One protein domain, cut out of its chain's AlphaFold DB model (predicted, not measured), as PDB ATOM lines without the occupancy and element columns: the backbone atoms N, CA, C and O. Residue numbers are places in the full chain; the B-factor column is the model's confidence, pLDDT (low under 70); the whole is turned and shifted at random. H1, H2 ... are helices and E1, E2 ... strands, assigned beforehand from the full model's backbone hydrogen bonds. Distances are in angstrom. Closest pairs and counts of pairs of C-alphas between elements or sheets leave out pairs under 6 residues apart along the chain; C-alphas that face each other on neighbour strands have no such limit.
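AT A GLANCE: This is residues 21 to 142 of the 155 residues of an uncharacterized protein of Candidatus Woesebacteria bacterium RIFCSPLOWO2_01_FULL_39_10b (UniProt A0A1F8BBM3). A small curled sheet of four strands has two helices, H2 and H3, over different parts of its longest strand, E3, while H1 packs beside the sheet against H2 and only grazes the strands. The hairpin of E3 and E4 makes one end of the longest axis with its turn near Lys 109, and the end of H2 at Gln 90 makes the other. The printed part has 122 residues with three named helices and four named strands, in the order E1 H1 E2 H2 E3 E4 H3; its class is mixed, helices and strands. The sheet runs E1, E2, E3, E4 and is mixed, with E1, E2 and E3 parallel and E4 antiparallel to E3. The whole is compact, with a radius of gyration of the C-alphas of 14.5 A and spans of 45 by 31 by 27 A.

HOW THE PARTS SIT: E1, residues 21 to 24, is an edge strand and the parallel neighbour of E2, residues 61 to 64, with N 63 and O 21 2.9 A apart. H1, residues 43 to 56, comes between them in a strand-helix-strand unit, two parallel neighbour strands joined through a helix, with a right-handed crossover; H1 only grazes the sheet, with residues 51 to 55. E2, H2, residues 78 to 90, and E3, residues 96 to 104, form a second such unit, also right-handed; N 98 and O 62 are 2.8 A apart. H2 touches H1 with residues 80 to 85 alone, the closest C-alphas being those of Ala 47 and Leu 81, 4.7 A apart, at a steep tilt of 47 degrees, the same way. H2 is on the sheet at a height of 8.0 A, only just over E3 with 3 of its C-alphas, and runs along the strands. E3 and E4, residues 113 to 117, are a hairpin, with N 103 and O 114 2.8 A apart. H3, residues 124 to 135, lies over E3 at a height of 9.3 A, and the closest C-alphas are those of Gly 100 and Ala 127, 6.9 A apart. H1 and H3 are apart. In H1, H2 and H3 every O i to N i+4 pair is within hydrogen-bond range.

IN THESE COORDINATES: E1 begins at C-alpha 21 (96.555, 126.060, 156.850). H1 measures 19.7 A from first to last C-alpha, H2 18.7 A, E3 25.2 A and H3 15.6 A. H3 ends at C-alpha 135 (112.761, 109.805, 163.774).

THE WHOLE: The C-alphas of Gln 90 and Lys 109, the two farthest apart, are 48.0 A apart. The printed part has no cut. The links E1 to H1 and E2 to H2 are long. Residue 68, residues 106 to 110, residue 135 and residues 137 to 142 have pLDDT under 70.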
ATOM      1  N   ASP A  21      96.191 126.232 155.441       97.69
ATOM      2  CA  ASP A  21      96.555 126.060 156.850       97.69
ATOM      3  C   ASP A  21      97.458 124.829 156.998       97.69
ATOM      4  O   ASP A  21      97.006 123.685 156.997       97.69
ATOM      5  N   LEU A  22      98.766 125.068 157.043       97.06
ATOM      6  CA  LEU A  22      99.783 124.016 157.005       97.06
ATOM      7  C   LEU A  22     100.266 123.586 158.399       97.06
ATOM      8  O   LEU A  22     101.257 122.868 158.506       97.06
ATOM      9  N   HIS A  23      99.580 124.025 159.456       95.88
ATOM     10  CA  HIS A  23      99.865 123.639 160.835       95.88
ATOM     11  C   HIS A  23      98.547 123.438 161.581       95.88
ATOM     12  O   HIS A  23      98.101 124.287 162.351       95.88
ATOM     13  N   CYS A  24      97.910 122.296 161.331       94.56
ATOM     14  CA  CYS A  24      96.594 121.999 161.864       94.56
ATOM     15  C   CYS A  24      96.602 120.758 162.759       94.56
ATOM     16  O   CYS A  24      96.917 119.651 162.320       94.56
ATOM     17  N   HIS A  25      96.130 120.928 163.991       94.44
ATOM     18  CA  HIS A  25      95.813 119.822 164.890       94.44
ATOM     19  C   HIS A  25      94.370 119.345 164.699       94.44
ATOM     20  O   HIS A  25      93.479 120.106 164.321       94.44
ATOM     21  N   THR A  26      94.129 118.079 165.001       94.81
ATOM     22  CA  THR A  26      92.834 117.416 164.965       94.81
ATOM     23  C   THR A  26      92.320 117.151 166.376       94.81
ATOM     24  O   THR A  26      92.972 117.424 167.386       94.81
ATOM     25  N   CYS A  27      91.124 116.567 166.464       94.31
ATOM     26  CA  CYS A  27      90.548 116.143 167.735       94.31
ATOM     27  C   CYS A  27      91.313 115.021 168.457       94.31
ATOM     28  O   CYS A  27      90.999 114.735 169.617       94.31
ATOM     29  N   LEU A  28      92.292 114.401 167.792       91.69
ATOM     30  CA  LEU A  28      93.160 113.378 168.371       91.69
ATOM     31  C   LEU A  28      94.331 113.978 169.151       91.69
ATOM     32  O   LEU A  28      94.930 113.289 169.975       91.69
ATOM     33  N   ASP A  29      94.622 115.266 168.955       90.81
ATOM     34  CA  ASP A  29      95.650 115.950 169.718       90.81
ATOM     35  C   ASP A  29      95.276 116.025 171.208       90.81
ATOM     36  O   ASP A  29      94.152 116.376 171.598       90.81
ATOM     37  N   ALA A  30      96.238 115.728 172.082       85.56
ATOM     38  CA  ALA A  30      96.031 115.784 173.524       85.56
ATOM     39  C   ALA A  30      95.554 117.177 173.974       85.56
ATOM     40  O   ALA A  30      94.672 117.280 174.836       85.56
ATOM     41  N   ARG A  31      96.076 118.235 173.340       86.38
ATOM     42  CA  ARG A  31      95.812 119.642 173.666       86.38
ATOM     43  C   ARG A  31      94.571 120.206 172.972       86.38
ATOM     44  O   ARG A  31      94.198 121.344 173.273       86.38
ATOM     45  N   TRP A  32      93.900 119.426 172.118       91.94
ATOM     46  CA  TRP A  32      92.668 119.834 171.443       91.94
ATOM     47  C   TRP A  32      91.601 120.308 172.437       91.94
ATOM     48  O   TRP A  32      91.303 119.633 173.426       91.94
ATOM     49  N   LYS A  33      91.017 121.482 172.167       92.00
ATOM     50  CA  LYS A  33      90.006 122.123 173.028       92.00
ATOM     51  C   LYS A  33      88.565 121.916 172.563       92.00
ATOM     52  O   LYS A  33      87.645 122.251 173.302       92.00
ATOM     53  N   GLY A  34      88.362 121.403 171.351       92.00
ATOM     54  CA  GLY A  34      87.035 121.105 170.816       92.00
ATOM     55  C   GLY A  34      86.512 119.733 171.249       92.00
ATOM     56  O   GLY A  34      87.097 119.055 172.095       92.00
ATOM     57  N   LYS A  35      85.414 119.296 170.619       95.06
ATOM     58  CA  LYS A  35      84.869 117.945 170.815       95.06
ATOM     59  C   LYS A  35      85.927 116.899 170.450       95.06
ATOM     60  O   LYS A  35      86.565 117.009 169.401       95.06
ATOM     61  N   LYS A  36      86.090 115.897 171.315       93.69
ATOM     62  CA  LYS A  36      86.916 114.707 171.072       93.69
ATOM     63  C   LYS A  36      86.033 113.538 170.650       93.69
ATOM     64  O   LYS A  36      84.844 113.519 170.972       93.69
ATOM     65  N   ILE A  37      86.624 112.579 169.939       94.25
ATOM     66  CA  ILE A  37      85.935 111.354 169.524       94.25
ATOM     67  C   ILE A  37      85.373 110.636 170.755       94.25
ATOM     68  O   ILE A  37      86.044 110.495 171.777       94.25
ATOM     69  N   SER A  38      84.119 110.212 170.658       94.69
ATOM     70  CA  SER A  38      83.391 109.509 171.712       94.69
ATOM     71  C   SER A  38      82.323 108.605 171.094       94.69
ATOM     72  O   SER A  38      82.174 108.552 169.875       94.69
ATOM     73  N   LYS A  39      81.549 107.903 171.928       94.62
ATOM     74  CA  LYS A  39      80.449 107.053 171.450       94.62
ATOM     75  C   LYS A  39      79.424 107.822 170.603       94.62
ATOM     76  O   LYS A  39      78.909 107.266 169.641       94.62
ATOM     77  N   ASP A  40      79.175 109.083 170.950       96.19
ATOM     78  CA  ASP A  40      78.152 109.923 170.317       96.19
ATOM     79  C   ASP A  40      78.751 110.968 169.356       96.19
ATOM     80  O   ASP A  40      78.035 111.819 168.834       96.19
ATOM     81  N   TYR A  41      80.072 110.936 169.141       97.06
ATOM     82  CA  TYR A  41      80.773 111.841 168.231       97.06
ATOM     83  C   TYR A  41      81.895 111.097 167.513       97.06
ATOM     84  O   TYR A  41      82.953 110.830 168.088       97.06
ATOM     85  N   THR A  42      81.633 110.735 166.264       97.25
ATOM     86  CA  THR A  42      82.490 109.859 165.460       97.25
ATOM     87  C   THR A  42      83.552 110.637 164.680       97.25
ATOM     88  O   THR A  42      83.548 111.872 164.631       97.25
ATOM     89  N   LYS A  43      84.481 109.918 164.037       96.94
ATOM     90  CA  LYS A  43      85.467 110.532 163.133       96.94
ATOM     91  C   LYS A  43      84.784 111.167 161.927       96.94
ATOM     92  O   LYS A  43      85.238 112.194 161.435       96.94
ATOM     93  N   GLU A  44      83.677 110.582 161.485       97.88
ATOM     94  CA  GLU A  44      82.846 111.071 160.392       97.88
ATOM     95  C   GLU A  44      82.144 112.374 160.779       97.88
ATOM     96  O   GLU A  44      82.076 113.293 159.964       97.88
ATOM     97  N   ASP A  45      81.653 112.483 162.018       98.06
ATOM     98  CA  ASP A  45      81.058 113.726 162.525       98.06
ATOM     99  C   ASP A  45      82.108 114.835 162.612       98.06
ATOM    100  O   ASP A  45      81.877 115.942 162.119       98.06
ATOM    101  N   PHE A  46      83.296 114.519 163.142       98.12
ATOM    102  CA  PHE A  46      84.426 115.445 163.127       98.12
ATOM    103  C   PHE A  46      84.797 115.870 161.708       98.12
ATOM    104  O   PHE A  46      84.925 117.064 161.454       98.12
ATOM    105  N   ALA A  47      84.928 114.926 160.775       98.31
ATOM    106  CA  ALA A  47      85.308 115.223 159.402       98.31
ATOM    107  C   ALA A  47      84.314 116.170 158.718       98.31
ATOM    108  O   ALA A  47      84.738 117.159 158.123       98.31
ATOM    109  N   LYS A  48      83.005 115.929 158.873       98.38
ATOM    110  CA  LYS A  48      81.941 116.823 158.382       98.38
ATOM    111  C   LYS A  48      82.078 118.233 158.946       98.38
ATOM    112  O   LYS A  48      82.102 119.202 158.188       98.38
ATOM    113  N   GLU A  49      82.176 118.363 160.270       98.12
ATOM    114  CA  GLU A  49      82.288 119.671 160.928       98.12
ATOM    115  C   GLU A  49      83.571 120.409 160.497       98.12
ATOM    116  O   GLU A  49      83.535 121.613 160.208       98.12
ATOM    117  N   PHE A  50      84.688 119.684 160.407       98.06
ATOM    118  CA  PHE A  50      86.015 120.220 160.118       98.06
ATOM    119  C   PHE A  50      86.185 120.639 158.651       98.06
ATOM    120  O   PHE A  50      86.638 121.748 158.364       98.06
ATOM    121  N   VAL A  51      85.748 119.810 157.701       98.31
ATOM    122  CA  VAL A  51      85.774 120.138 156.265       98.31
ATOM    123  C   VAL A  51      84.811 121.289 155.953       98.31
ATOM    124  O   VAL A  51      85.170 122.222 155.229       98.31
ATOM    125  N   ALA A  52      83.629 121.316 156.582       98.19
ATOM    126  CA  ALA A  52      82.725 122.459 156.475       98.19
ATOM    127  C   ALA A  52      83.354 123.748 157.034       98.19
ATOM    128  O   ALA A  52      83.137 124.830 156.486       98.19
ATOM    129  N   PHE A  53      84.136 123.657 158.116       97.62
ATOM    130  CA  PHE A  53      84.917 124.788 158.621       97.62
ATOM    131  C   PHE A  53      85.956 125.259 157.597       97.62
ATOM    132  O   PHE A  53      85.967 126.448 157.281       97.62
ATOM    133  N   CYS A  54      86.744 124.351 157.016       98.19
ATOM    134  CA  CYS A  54      87.745 124.682 155.996       98.19
ATOM    135  C   CYS A  54      87.120 125.422 154.802       98.19
ATOM    136  O   CYS A  54      87.615 126.476 154.400       98.19
ATOM    137  N   ARG A  55      85.962 124.947 154.317       97.88
ATOM    138  CA  ARG A  55      85.188 125.617 153.259       97.88
ATOM    139  C   ARG A  55      84.749 127.025 153.654       97.88
ATOM    140  O   ARG A  55      84.918 127.960 152.875       97.88
ATOM    141  N   ARG A  56      84.208 127.214 154.866       97.94
ATOM    142  CA  ARG A  56      83.826 128.553 155.368       97.94
ATOM    143  C   ARG A  56      85.025 129.498 155.445       97.94
ATOM    144  O   ARG A  56      84.876 130.688 155.183       97.94
ATOM    145  N   GLN A  57      86.202 128.967 155.771       97.94
ATOM    146  CA  GLN A  57      87.455 129.718 155.791       97.94
ATOM    147  C   GLN A  57      88.074 129.923 154.402       97.94
ATOM    148  O   GLN A  57      89.041 130.683 154.299       97.94
ATOM    149  N   LYS A  58      87.509 129.322 153.346       97.25
ATOM    150  CA  LYS A  58      88.029 129.351 151.972       97.25
ATOM    151  C   LYS A  58      89.464 128.813 151.886       97.25
ATOM    152  O   LYS A  58      90.309 129.447 151.265       97.25
ATOM    153  N   LEU A  59      89.757 127.727 152.608       98.19
ATOM    154  CA  LEU A  59      91.050 127.042 152.538       98.19
ATOM    155  C   LEU A  59      91.089 126.119 151.320       98.19
ATOM    156  O   LEU A  59      90.219 125.262 151.184       98.19
ATOM    157  N   ASP A  60      92.102 126.269 150.481       98.00
ATOM    158  CA  ASP A  60      92.357 125.379 149.347       98.00
ATOM    159  C   ASP A  60      93.138 124.129 149.778       98.00
ATOM    160  O   ASP A  60      93.011 123.066 149.172       98.00
ATOM    161  N   ALA A  61      93.938 124.235 150.844       98.12
ATOM    162  CA  ALA A  61      94.655 123.098 151.399       98.12
ATOM    163  C   ALA A  61      94.881 123.185 152.911       98.12
ATOM    164  O   ALA A  61      94.988 124.272 153.482       98.12
ATOM    165  N   ILE A  62      95.018 122.021 153.544       98.44
ATOM    166  CA  ILE A  62      95.425 121.887 154.945       98.44
ATOM    167  C   ILE A  62      96.504 120.817 155.115       98.44
ATOM    168  O   ILE A  62      96.563 119.883 154.318       98.44
ATOM    169  N   ALA A  63      97.313 120.910 156.171       97.75
ATOM    170  CA  ALA A  63      98.186 119.820 156.605       97.75
ATOM    171  C   ALA A  63      97.830 119.369 158.026       97.75
ATOM    172  O   ALA A  63      97.786 120.190 158.939       97.75
ATOM    173  N   LEU A  64      97.590 118.068 158.212       96.00
ATOM    174  CA  LEU A  64      97.326 117.490 159.531       96.00
ATOM    175  C   LEU A  64      98.654 117.226 160.234       96.00
ATOM    176  O   LEU A  64      99.429 116.388 159.788       96.00
ATOM    177  N   THR A  65      98.910 117.930 161.328       94.50
ATOM    178  CA  THR A  65     100.201 117.936 162.022       94.50
ATOM    179  C   THR A  65     100.011 117.773 163.529       94.50
ATOM    180  O   THR A  65     100.548 118.545 164.315       94.50
ATOM    181  N   ASP A  66      99.228 116.775 163.944       91.81
ATOM    182  CA  ASP A  66      99.075 116.433 165.365       91.81
ATOM    183  C   ASP A  66     100.429 116.197 166.048       91.81
ATOM    184  O   ASP A  66     101.362 115.677 165.417       91.81
ATOM    185  N   HIS A  67     100.525 116.539 167.342       86.25
ATOM    186  CA  HIS A  67     101.739 116.298 168.122       86.25
ATOM    187  C   HIS A  67     102.067 114.801 168.102       86.25
ATOM    188  O   HIS A  67     101.309 113.978 168.613       86.25
ATOM    189  N   ASN A  68     103.216 114.472 167.513       68.94
ATOM    190  CA  ASN A  68     103.789 113.136 167.401       68.94
ATOM    191  C   ASN A  68     102.901 112.077 166.714       68.94
ATOM    192  O   ASN A  68     103.166 110.886 166.863       68.94
ATOM    193  N   PHE A  69     101.938 112.487 165.879       78.75
ATOM    194  CA  PHE A  69     101.067 111.595 165.094       78.75
ATOM    195  C   PHE A  69     100.196 110.637 165.932       78.75
ATOM    196  O   PHE A  69     100.278 110.608 167.150       78.75
ATOM    197  N   VAL A  70      99.341 109.834 165.283       79.06
ATOM    198  CA  VAL A  70      98.493 108.828 165.952       79.06
ATOM    199  C   VAL A  70      99.276 107.593 166.441       79.06
ATOM    200  O   VAL A  70     100.289 107.219 165.843       79.06
ATOM    201  N   ASN A  71      98.786 106.940 167.510       73.56
ATOM    202  CA  ASN A  71      99.349 105.692 168.059       73.56
ATOM    203  C   ASN A  71      99.202 104.543 167.057       73.56
ATOM    204  O   ASN A  71     100.189 103.963 166.612       73.56
ATOM    205  N   ASP A  72      97.958 104.241 166.687       83.94
ATOM    206  CA  ASP A  72      97.634 103.333 165.595       83.94
ATOM    207  C   ASP A  72      97.233 104.180 164.373       83.94
ATOM    208  O   ASP A  72      96.343 105.028 164.486       83.94
ATOM    209  N   PRO A  73      97.844 103.982 163.191       85.88
ATOM    210  CA  PRO A  73      97.420 104.629 161.948       85.88
ATOM    211  C   PRO A  73      95.916 104.531 161.660       85.88
ATOM    212  O   PRO A  73      95.361 105.437 161.033       85.88
ATOM    213  N   LYS A  74      95.252 103.466 162.131       88.88
ATOM    214  CA  LYS A  74      93.800 103.263 162.018       88.88
ATOM    215  C   LYS A  74      92.991 104.234 162.864       88.88
ATOM    216  O   LYS A  74      91.825 104.463 162.557       88.88
ATOM    217  N   ASP A  75      93.578 104.812 163.906       90.56
ATOM    218  CA  ASP A  75      92.917 105.793 164.766       90.56
ATOM    219  C   ASP A  75      92.876 107.185 164.136       90.56
ATOM    220  O   ASP A  75      92.040 107.996 164.527       90.56
ATOM    221  N   SER A  76      93.680 107.428 163.098       93.06
ATOM    222  CA  SER A  76      93.668 108.678 162.340       93.06
ATOM    223  C   SER A  76      92.276 109.056 161.828       93.06
ATOM    224  O   SER A  76      91.439 108.201 161.523       93.06
ATOM    225  N   VAL A  77      92.055 110.367 161.716       96.25
ATOM    226  CA  VAL A  77      90.888 110.979 161.065       96.25
ATOM    227  C   VAL A  77      91.134 111.296 159.586       96.25
ATOM    228  O   VAL A  77      90.217 111.758 158.914       96.25
ATOM    229  N   LEU A  78      92.349 111.059 159.065       96.38
ATOM    230  CA  LEU A  78      92.731 111.425 157.696       96.38
ATOM    231  C   LEU A  78      91.780 110.831 156.652       96.38
ATOM    232  O   LEU A  78      91.334 111.545 155.762       96.38
ATOM    233  N   GLU A  79      91.436 109.547 156.766       96.06
ATOM    234  CA  GLU A  79      90.554 108.886 155.800       96.06
ATOM    235  C   GLU A  79      89.140 109.484 155.805       96.06
ATOM    236  O   GLU A  79      88.600 109.797 154.739       96.06
ATOM    237  N   SER A  80      88.561 109.714 156.989       97.69
ATOM    238  CA  SER A  80      87.247 110.354 157.128       97.69
ATOM    239  C   SER A  80      87.273 111.785 156.565       97.69
ATOM    240  O   SER A  80      86.348 112.180 155.855       97.69
ATOM    241  N   LEU A  81      88.351 112.542 156.804       98.06
ATOM    242  CA  LEU A  81      88.551 113.891 156.261       98.06
ATOM    243  C   LEU A  81      88.680 113.896 154.734       98.06
ATOM    244  O   LEU A  81      87.978 114.655 154.071       98.06
ATOM    245  N   CYS A  82      89.521 113.032 154.161       97.69
ATOM    246  CA  CYS A  82      89.679 112.903 152.711       97.69
ATOM    247  C   CYS A  82      88.377 112.451 152.037       97.69
ATOM    248  O   CYS A  82      88.046 112.911 150.946       97.69
ATOM    249  N   THR A  83      87.615 111.569 152.687       98.00
ATOM    250  CA  THR A  83      86.297 111.134 152.205       98.00
ATOM    251  C   THR A  83      85.319 112.302 152.145       98.00
ATOM    252  O   THR A  83      84.591 112.445 151.167       98.00
ATOM    253  N   GLU A  84      85.304 113.154 153.168       98.38
ATOM    254  CA  GLU A  84      84.437 114.328 153.200       98.38
ATOM    255  C   GLU A  84      84.900 115.426 152.226       98.38
ATOM    256  O   GLU A  84      84.074 116.018 151.534       98.38
ATOM    257  N   ALA A  85      86.211 115.645 152.078       97.88
ATOM    258  CA  ALA A  85      86.768 116.568 151.089       97.88
ATOM    259  C   ALA A  85      86.402 116.170 149.647       97.88
ATOM    260  O   ALA A  85      86.004 117.023 148.858       97.88
ATOM    261  N   LYS A  86      86.420 114.868 149.321       97.75
ATOM    262  CA  LYS A  86      85.954 114.355 148.017       97.75
ATOM    263  C   LYS A  86      84.475 114.642 147.747       97.75
ATOM    264  O   LYS A  86      84.090 114.795 146.593       97.75
ATOM    265  N   LYS A  87      83.626 114.720 148.780       97.81
ATOM    266  CA  LYS A  87      82.222 115.133 148.599       97.81
ATOM    267  C   LYS A  87      82.129 116.616 148.246       97.81
ATOM    268  O   LYS A  87      81.367 116.964 147.354       97.81
ATOM    269  N   LEU A  88      82.931 117.472 148.885       95.44
ATOM    270  CA  LEU A  88      83.001 118.892 148.518       95.44
ATOM    271  C   LEU A  88      83.506 119.108 147.088       95.44
ATOM    272  O   LEU A  88      83.027 120.014 146.407       95.44
ATOM    273  N   GLU A  89      84.425 118.267 146.616       96.00
ATOM    274  CA  GLU A  89      84.931 118.335 145.243       96.00
ATOM    275  C   GLU A  89      83.799 118.141 144.221       96.00
ATOM    276  O   GLU A  89      83.709 118.883 143.244       96.00
ATOM    277  N   GLN A  90      82.859 117.228 144.498       95.50
ATOM    278  CA  GLN A  90      81.652 117.026 143.682       95.50
ATOM    279  C   GLN A  90      80.730 118.259 143.664       95.50
ATOM    280  O   GLN A  90      79.936 118.423 142.738       95.50
ATOM    281  N   GLU A  91      80.851 119.146 144.654       95.31
ATOM    282  CA  GLU A  91      80.158 120.438 144.731       95.31
ATOM    283  C   GLU A  91      80.975 121.601 144.130       95.31
ATOM    284  O   GLU A  91      80.571 122.763 144.236       95.31
ATOM    285  N   GLY A  92      82.124 121.316 143.508       96.00
ATOM    286  CA  GLY A  92      83.002 122.311 142.889       96.00
ATOM    287  C   GLY A  92      83.954 123.013 143.859       96.00
ATOM    288  O   GLY A  92      84.463 124.086 143.534       96.00
ATOM    289  N   TYR A  93      84.185 122.446 145.047       96.81
ATOM    290  CA  TYR A  93      85.146 122.963 146.020       96.81
ATOM    291  C   TYR A  93      86.248 121.938 146.294       96.81
ATOM    292  O   TYR A  93      86.010 120.911 146.924       96.81
ATOM    293  N   GLU A  94      87.468 122.237 145.864       97.25
ATOM    294  CA  GLU A  94      88.629 121.379 146.091       97.25
ATOM    295  C   GLU A  94      89.314 121.747 147.417       97.25
ATOM    296  O   GLU A  94      89.644 122.908 147.654       97.25
ATOM    297  N   LEU A  95      89.515 120.754 148.286       98.12
ATOM    298  CA  LEU A  95      90.293 120.878 149.519       98.12
ATOM    299  C   LEU A  95      91.365 119.788 149.534       98.12
ATOM    300  O   LEU A  95      91.055 118.618 149.761       98.12
ATOM    301  N   THR A  96      92.625 120.159 149.320       98.06
ATOM    302  CA  THR A  96      93.745 119.216 149.441       98.06
ATOM    303  C   THR A  96      94.102 119.001 150.911       98.06
ATOM    304  O   THR A  96      94.248 119.956 151.672       98.06
ATOM    305  N   ILE A  97      94.279 117.746 151.324       98.19
ATOM    306  CA  ILE A  97      94.665 117.400 152.697       98.19
ATOM    307  C   ILE A  97      96.013 116.693 152.659       98.19
ATOM    308  O   ILE A  97      96.135 115.599 152.115       98.19
ATOM    309  N   PHE A  98      97.024 117.324 153.248       97.81
ATOM    310  CA  PHE A  98      98.350 116.750 153.398       97.81
ATOM    311  C   PHE A  98      98.455 116.016 154.742       97.81
ATOM    312  O   PHE A  98      98.176 116.607 155.791       97.81
ATOM    313  N   PRO A  99      98.860 114.740 154.755       95.94
ATOM    314  CA  PRO A  99      99.245 114.072 155.987       95.94
ATOM    315  C   PRO A  99     100.577 114.624 156.494       95.94
ATOM    316  O   PRO A  99     101.440 115.046 155.724       95.94
ATOM    317  N   GLY A 100     100.765 114.588 157.802       93.38
ATOM    318  CA  GLY A 100     101.961 115.100 158.440       93.38
ATOM    319  C   GLY A 100     101.972 114.804 159.930       93.38
ATOM    320  O   GLY A 100     101.159 114.029 160.437       93.38
ATOM    321  N   PHE A 101     102.926 115.408 160.624       91.12
ATOM    322  CA  PHE A 101     103.042 115.351 162.075       91.12
ATOM    323  C   PHE A 101     103.903 116.501 162.584       91.12
ATOM    324  O   PHE A 101     104.794 116.990 161.884       91.12
ATOM    325  N   GLU A 102     103.651 116.908 163.821       91.00
ATOM    326  CA  GLU A 102     104.519 117.821 164.552       91.00
ATOM    327  C   GLU A 102     105.423 117.022 165.493       91.00
ATOM    328  O   GLU A 102     104.956 116.400 166.447       91.00
ATOM    329  N   LEU A 103     106.726 117.028 165.224       86.12
ATOM    330  CA  LEU A 103     107.733 116.346 166.028       86.12
ATOM    331  C   LEU A 103     108.327 117.301 167.063       86.12
ATOM    332  O   LEU A 103     108.804 118.374 166.706       86.12
ATOM    333  N   THR A 104     108.403 116.879 168.325       78.31
ATOM    334  CA  THR A 104     109.147 117.615 169.364       78.31
ATOM    335  C   THR A 104     110.524 116.986 169.611       78.31
ATOM    336  O   THR A 104     110.641 115.792 169.898       78.31
ATOM    337  N   THR A 105     111.585 117.789 169.517       73.00
ATOM    338  CA  THR A 105     112.987 117.368 169.717       73.00
ATOM    339  C   THR A 105     113.525 117.752 171.103       73.00
ATOM    340  O   THR A 105     112.950 118.598 171.787       73.00
ATOM    341  N   TYR A 106     114.646 117.145 171.519       66.19
ATOM    342  CA  TYR A 106     115.361 117.497 172.759       66.19
ATOM    343  C   TYR A 106     116.240 118.760 172.640       66.19
ATOM    344  O   TYR A 106     116.721 119.280 173.643       66.19
ATOM    345  N   GLU A 107     116.462 119.261 171.425       61.56
ATOM    346  CA  GLU A 107     117.340 120.406 171.187       61.56
ATOM    347  C   GLU A 107     116.729 121.713 171.718       61.56
ATOM    348  O   GLU A 107     115.545 121.995 171.530       61.56
ATOM    349  N   GLY A 108     117.549 122.543 172.369       57.72
ATOM    350  CA  GLY A 108     117.126 123.821 172.953       57.72
ATOM    351  C   GLY A 108     116.462 123.722 174.337       57.72
ATOM    352  O   GLY A 108     116.080 122.661 174.817       57.72
ATOM    353  N   LYS A 109     116.312 124.868 175.019       56.91
ATOM    354  CA  LYS A 109     115.870 124.943 176.433       56.91
ATOM    355  C   LYS A 109     114.448 124.408 176.676       56.91
ATOM    356  O   LYS A 109     114.120 124.042 177.802       56.91
ATOM    357  N   THR A 110     113.608 124.393 175.643       67.12
ATOM    358  CA  THR A 110     112.197 123.976 175.698       67.12
ATOM    359  C   THR A 110     111.837 122.925 174.642       67.12
ATOM    360  O   THR A 110     110.664 122.593 174.516       67.12
ATOM    361  N   GLY A 111     112.822 122.403 173.898       72.62
ATOM    362  CA  GLY A 111     112.607 121.599 172.690       72.62
ATOM    363  C   GLY A 111     112.325 122.446 171.441       72.62
ATOM    364  O   GLY A 111     111.755 123.537 171.536       72.62
ATOM    365  N   ILE A 112     112.720 121.945 170.266       80.44
ATOM    366  CA  ILE A 112     112.338 122.487 168.948       80.44
ATOM    367  C   ILE A 112     111.208 121.628 168.380       80.44
ATOM    368  O   ILE A 112     111.323 120.399 168.367       80.44
ATOM    369  N   GLN A 113     110.152 122.276 167.886       84.88
ATOM    370  CA  GLN A 113     109.057 121.642 167.153       84.88
ATOM    371  C   GLN A 113     109.336 121.686 165.645       84.88
ATOM    372  O   GLN A 113     109.751 122.717 165.112       84.88
ATOM    373  N   LEU A 114     109.133 120.562 164.964       86.94
ATOM    374  CA  LEU A 114     109.332 120.404 163.526       86.94
ATOM    375  C   LEU A 114     108.019 119.968 162.880       86.94
ATOM    376  O   LEU A 114     107.466 118.934 163.248       86.94
ATOM    377  N   HIS A 115     107.546 120.724 161.890       90.31
ATOM    378  CA  HIS A 115     106.383 120.336 161.092       90.31
ATOM    379  C   HIS A 115     106.842 119.538 159.882       90.31
ATOM    380  O   HIS A 115     107.508 120.067 158.988       90.31
ATOM    381  N   CYS A 116     106.468 118.267 159.850       91.88
ATOM    382  CA  CYS A 116     106.682 117.412 158.699       91.88
ATOM    383  C   CYS A 116     105.372 117.302 157.928       91.88
ATOM    384  O   CYS A 116     104.393 116.768 158.443       91.88
ATOM    385  N   ILE A 117     105.369 117.794 156.691       95.69
ATOM    386  CA  ILE A 117     104.242 117.701 155.762       95.69
ATOM    387  C   ILE A 117     104.654 116.751 154.646       95.69
ATOM    388  O   ILE A 117     105.714 116.915 154.040       95.69
ATOM    389  N   LEU A 118     103.832 115.742 154.400       95.25
ATOM    390  CA  LEU A 118     104.080 114.687 153.429       95.25
ATOM    391  C   LEU A 118     103.194 114.899 152.190       95.25
ATOM    392  O   LEU A 118     102.183 115.604 152.270       95.25
ATOM    393  N   PRO A 119     103.541 114.299 151.037       97.00
ATOM    394  CA  PRO A 119     102.683 114.310 149.853       97.00
ATOM    395  C   PRO A 119     101.248 113.860 150.165       97.00
ATOM    396  O   PRO A 119     101.044 112.959 150.980       97.00
ATOM    397  N   ALA A 120     100.254 114.477 149.516       95.69
ATOM    398  CA  ALA A 120      98.827 114.280 149.817       95.69
ATOM    399  C   ALA A 120      98.330 112.833 149.619       95.69
ATOM    400  O   ALA A 120      97.328 112.432 150.204       95.69
ATOM    401  N   ASP A 121      99.032 112.042 148.812       94.50
ATOM    402  CA  ASP A 121      98.767 110.626 148.557       94.50
ATOM    403  C   ASP A 121      99.447 109.680 149.564       94.50
ATOM    404  O   ASP A 121      99.283 108.460 149.487       94.50
ATOM    405  N   THR A 122     100.182 110.217 150.541       95.00
ATOM    406  CA  THR A 122     100.848 109.410 151.567       95.00
ATOM    407  C   THR A 122      99.824 108.783 152.516       95.00
ATOM    408  O   THR A 122      98.977 109.458 153.097       95.00
ATOM    409  N   SER A 123      99.913 107.469 152.728       93.06
ATOM    410  CA  SER A 123      99.028 106.773 153.669       93.06
ATOM    411  C   SER A 123      99.399 107.053 155.133       93.06
ATOM    412  O   SER A 123     100.549 107.364 155.449       93.06
ATOM    413  N   THR A 124      98.454 106.868 156.060       90.50
ATOM    414  CA  THR A 124      98.732 106.975 157.506       90.50
ATOM    415  C   THR A 124      99.758 105.944 157.975       90.50
ATOM    416  O   THR A 124     100.577 106.248 158.844       90.50
ATOM    417  N   SER A 125      99.763 104.748 157.380       91.44
ATOM    418  CA  SER A 125     100.769 103.713 157.637       91.44
ATOM    419  C   SER A 125     102.161 104.176 157.213       91.44
ATOM    420  O   SER A 125     103.088 104.119 158.013       91.44
ATOM    421  N   THR A 126     102.294 104.731 156.006       91.81
ATOM    422  CA  THR A 126     103.567 105.272 155.505       91.81
ATOM    423  C   THR A 126     104.053 106.444 156.360       91.81
ATOM    424  O   THR A 126     105.225 106.492 156.723       91.81
ATOM    425  N   ALA A 127     103.165 107.365 156.748       88.94
ATOM    426  CA  ALA A 127     103.513 108.459 157.657       88.94
ATOM    427  C   ALA A 127     104.023 107.935 159.016       88.94
ATOM    428  O   ALA A 127     105.031 108.417 159.535       88.94
ATOM    429  N   SER A 128     103.372 106.899 159.555       87.06
ATOM    430  CA  SER A 128     103.791 106.232 160.791       87.06
ATOM    431  C   SER A 128     105.147 105.532 160.658       87.06
ATOM    432  O   SER A 128     105.962 105.615 161.578       87.06
ATOM    433  N   GLU A 129     105.413 104.874 159.529       88.00
ATOM    434  CA  GLU A 129     106.697 104.233 159.230       88.00
ATOM    435  C   GLU A 129     107.827 105.253 159.088       88.00
ATOM    436  O   GLU A 129     108.920 105.022 159.603       88.00
ATOM    437  N   ILE A 130     107.578 106.401 158.448       86.44
ATOM    438  CA  ILE A 130     108.545 107.505 158.366       86.44
ATOM    439  C   ILE A 130     108.892 107.992 159.774       86.44
ATOM    440  O   ILE A 130     110.069 108.098 160.112       86.44
ATOM    441  N   LEU A 131     107.890 108.222 160.625       80.88
ATOM    442  CA  LEU A 131     108.118 108.668 161.999       80.88
ATOM    443  C   LEU A 131     108.900 107.625 162.824       80.88
ATOM    444  O   LEU A 131     109.835 107.976 163.545       80.88
ATOM    445  N   ALA A 132     108.581 106.337 162.684       80.94
ATOM    446  CA  ALA A 132     109.304 105.268 163.373       80.94
ATOM    447  C   ALA A 132     110.750 105.117 162.866       80.94
ATOM    448  O   ALA A 132     111.687 105.069 163.656       80.94
ATOM    449  N   SER A 133     110.955 105.078 161.548       80.88
ATOM    450  CA  SER A 133     112.258 104.769 160.942       80.88
ATOM    451  C   SER A 133     113.206 105.968 160.883       80.88
ATOM    452  O   SER A 133     114.381 105.841 161.233       80.88
ATOM    453  N   ALA A 134     112.714 107.139 160.471       71.62
ATOM    454  CA  ALA A 134     113.530 108.337 160.304       71.62
ATOM    455  C   ALA A 134     113.734 109.070 161.636       71.62
ATOM    456  O   ALA A 134     114.831 109.564 161.906       71.62
ATOM    457  N   CYS A 135     112.706 109.100 162.492       69.19
ATOM    458  CA  CYS A 135     112.761 109.805 163.774       69.19
ATOM    459  C   CYS A 135     113.005 108.872 164.968       69.19
ATOM    460  O   CYS A 135     113.171 109.365 166.078       69.19
ATOM    461  N   LYS A 136     113.073 107.545 164.780       70.44
ATOM    462  CA  LYS A 136     113.307 106.569 165.867       70.44
ATOM    463  C   LYS A 136     112.310 106.702 167.027       70.44
ATOM    464  O   LYS A 136     112.653 106.420 168.175       70.44
ATOM    465  N   LEU A 137     111.089 107.146 166.724       67.62
ATOM    466  CA  LEU A 137     109.990 107.263 167.679       67.62
ATOM    467  C   LEU A 137     108.969 106.155 167.433       67.62
ATOM    468  O   LEU A 137     108.088 106.251 166.568       67.62
ATOM    469  N   GLU A 138     109.106 105.094 168.224       66.38
ATOM    470  CA  GLU A 138     108.149 103.993 168.268       66.38
ATOM    471  C   GLU A 138     106.756 104.496 168.644       66.38
ATOM    472  O   GLU A 138     106.617 105.417 169.451       66.38
ATOM    473  N   ALA A 139     105.720 103.865 168.085       63.94
ATOM    474  CA  ALA A 139     104.325 104.260 168.289       63.94
ATOM    475  C   ALA A 139     103.955 104.439 169.770       63.94
ATOM    476  O   ALA A 139     103.359 105.447 170.135       63.94
ATOM    477  N   SER A 140     104.405 103.519 170.631       62.12
ATOM    478  CA  SER A 140     104.153 103.542 172.077       62.12
ATOM    479  C   SER A 140     104.699 104.774 172.796       62.12
ATOM    480  O   SER A 140     104.232 105.096 173.883       62.12
ATOM    481  N   ASN A 141     105.691 105.447 172.212       59.88
ATOM    482  CA  ASN A 141     106.414 106.543 172.845       59.88
ATOM    483  C   ASN A 141     106.036 107.892 172.228       59.88
ATOM    484  O   ASN A 141     106.706 108.874 172.484       59.88
ATOM    485  N   ARG A 142     105.007 107.983 171.381       66.25
ATOM    486  CA  ARG A 142     104.708 109.235 170.667       66.25
ATOM    487  C   ARG A 142     104.019 110.283 171.541       66.25
ATOM    488  O   ARG A 142     104.284 111.466 171.408       66.25
TER     489      ARG A 142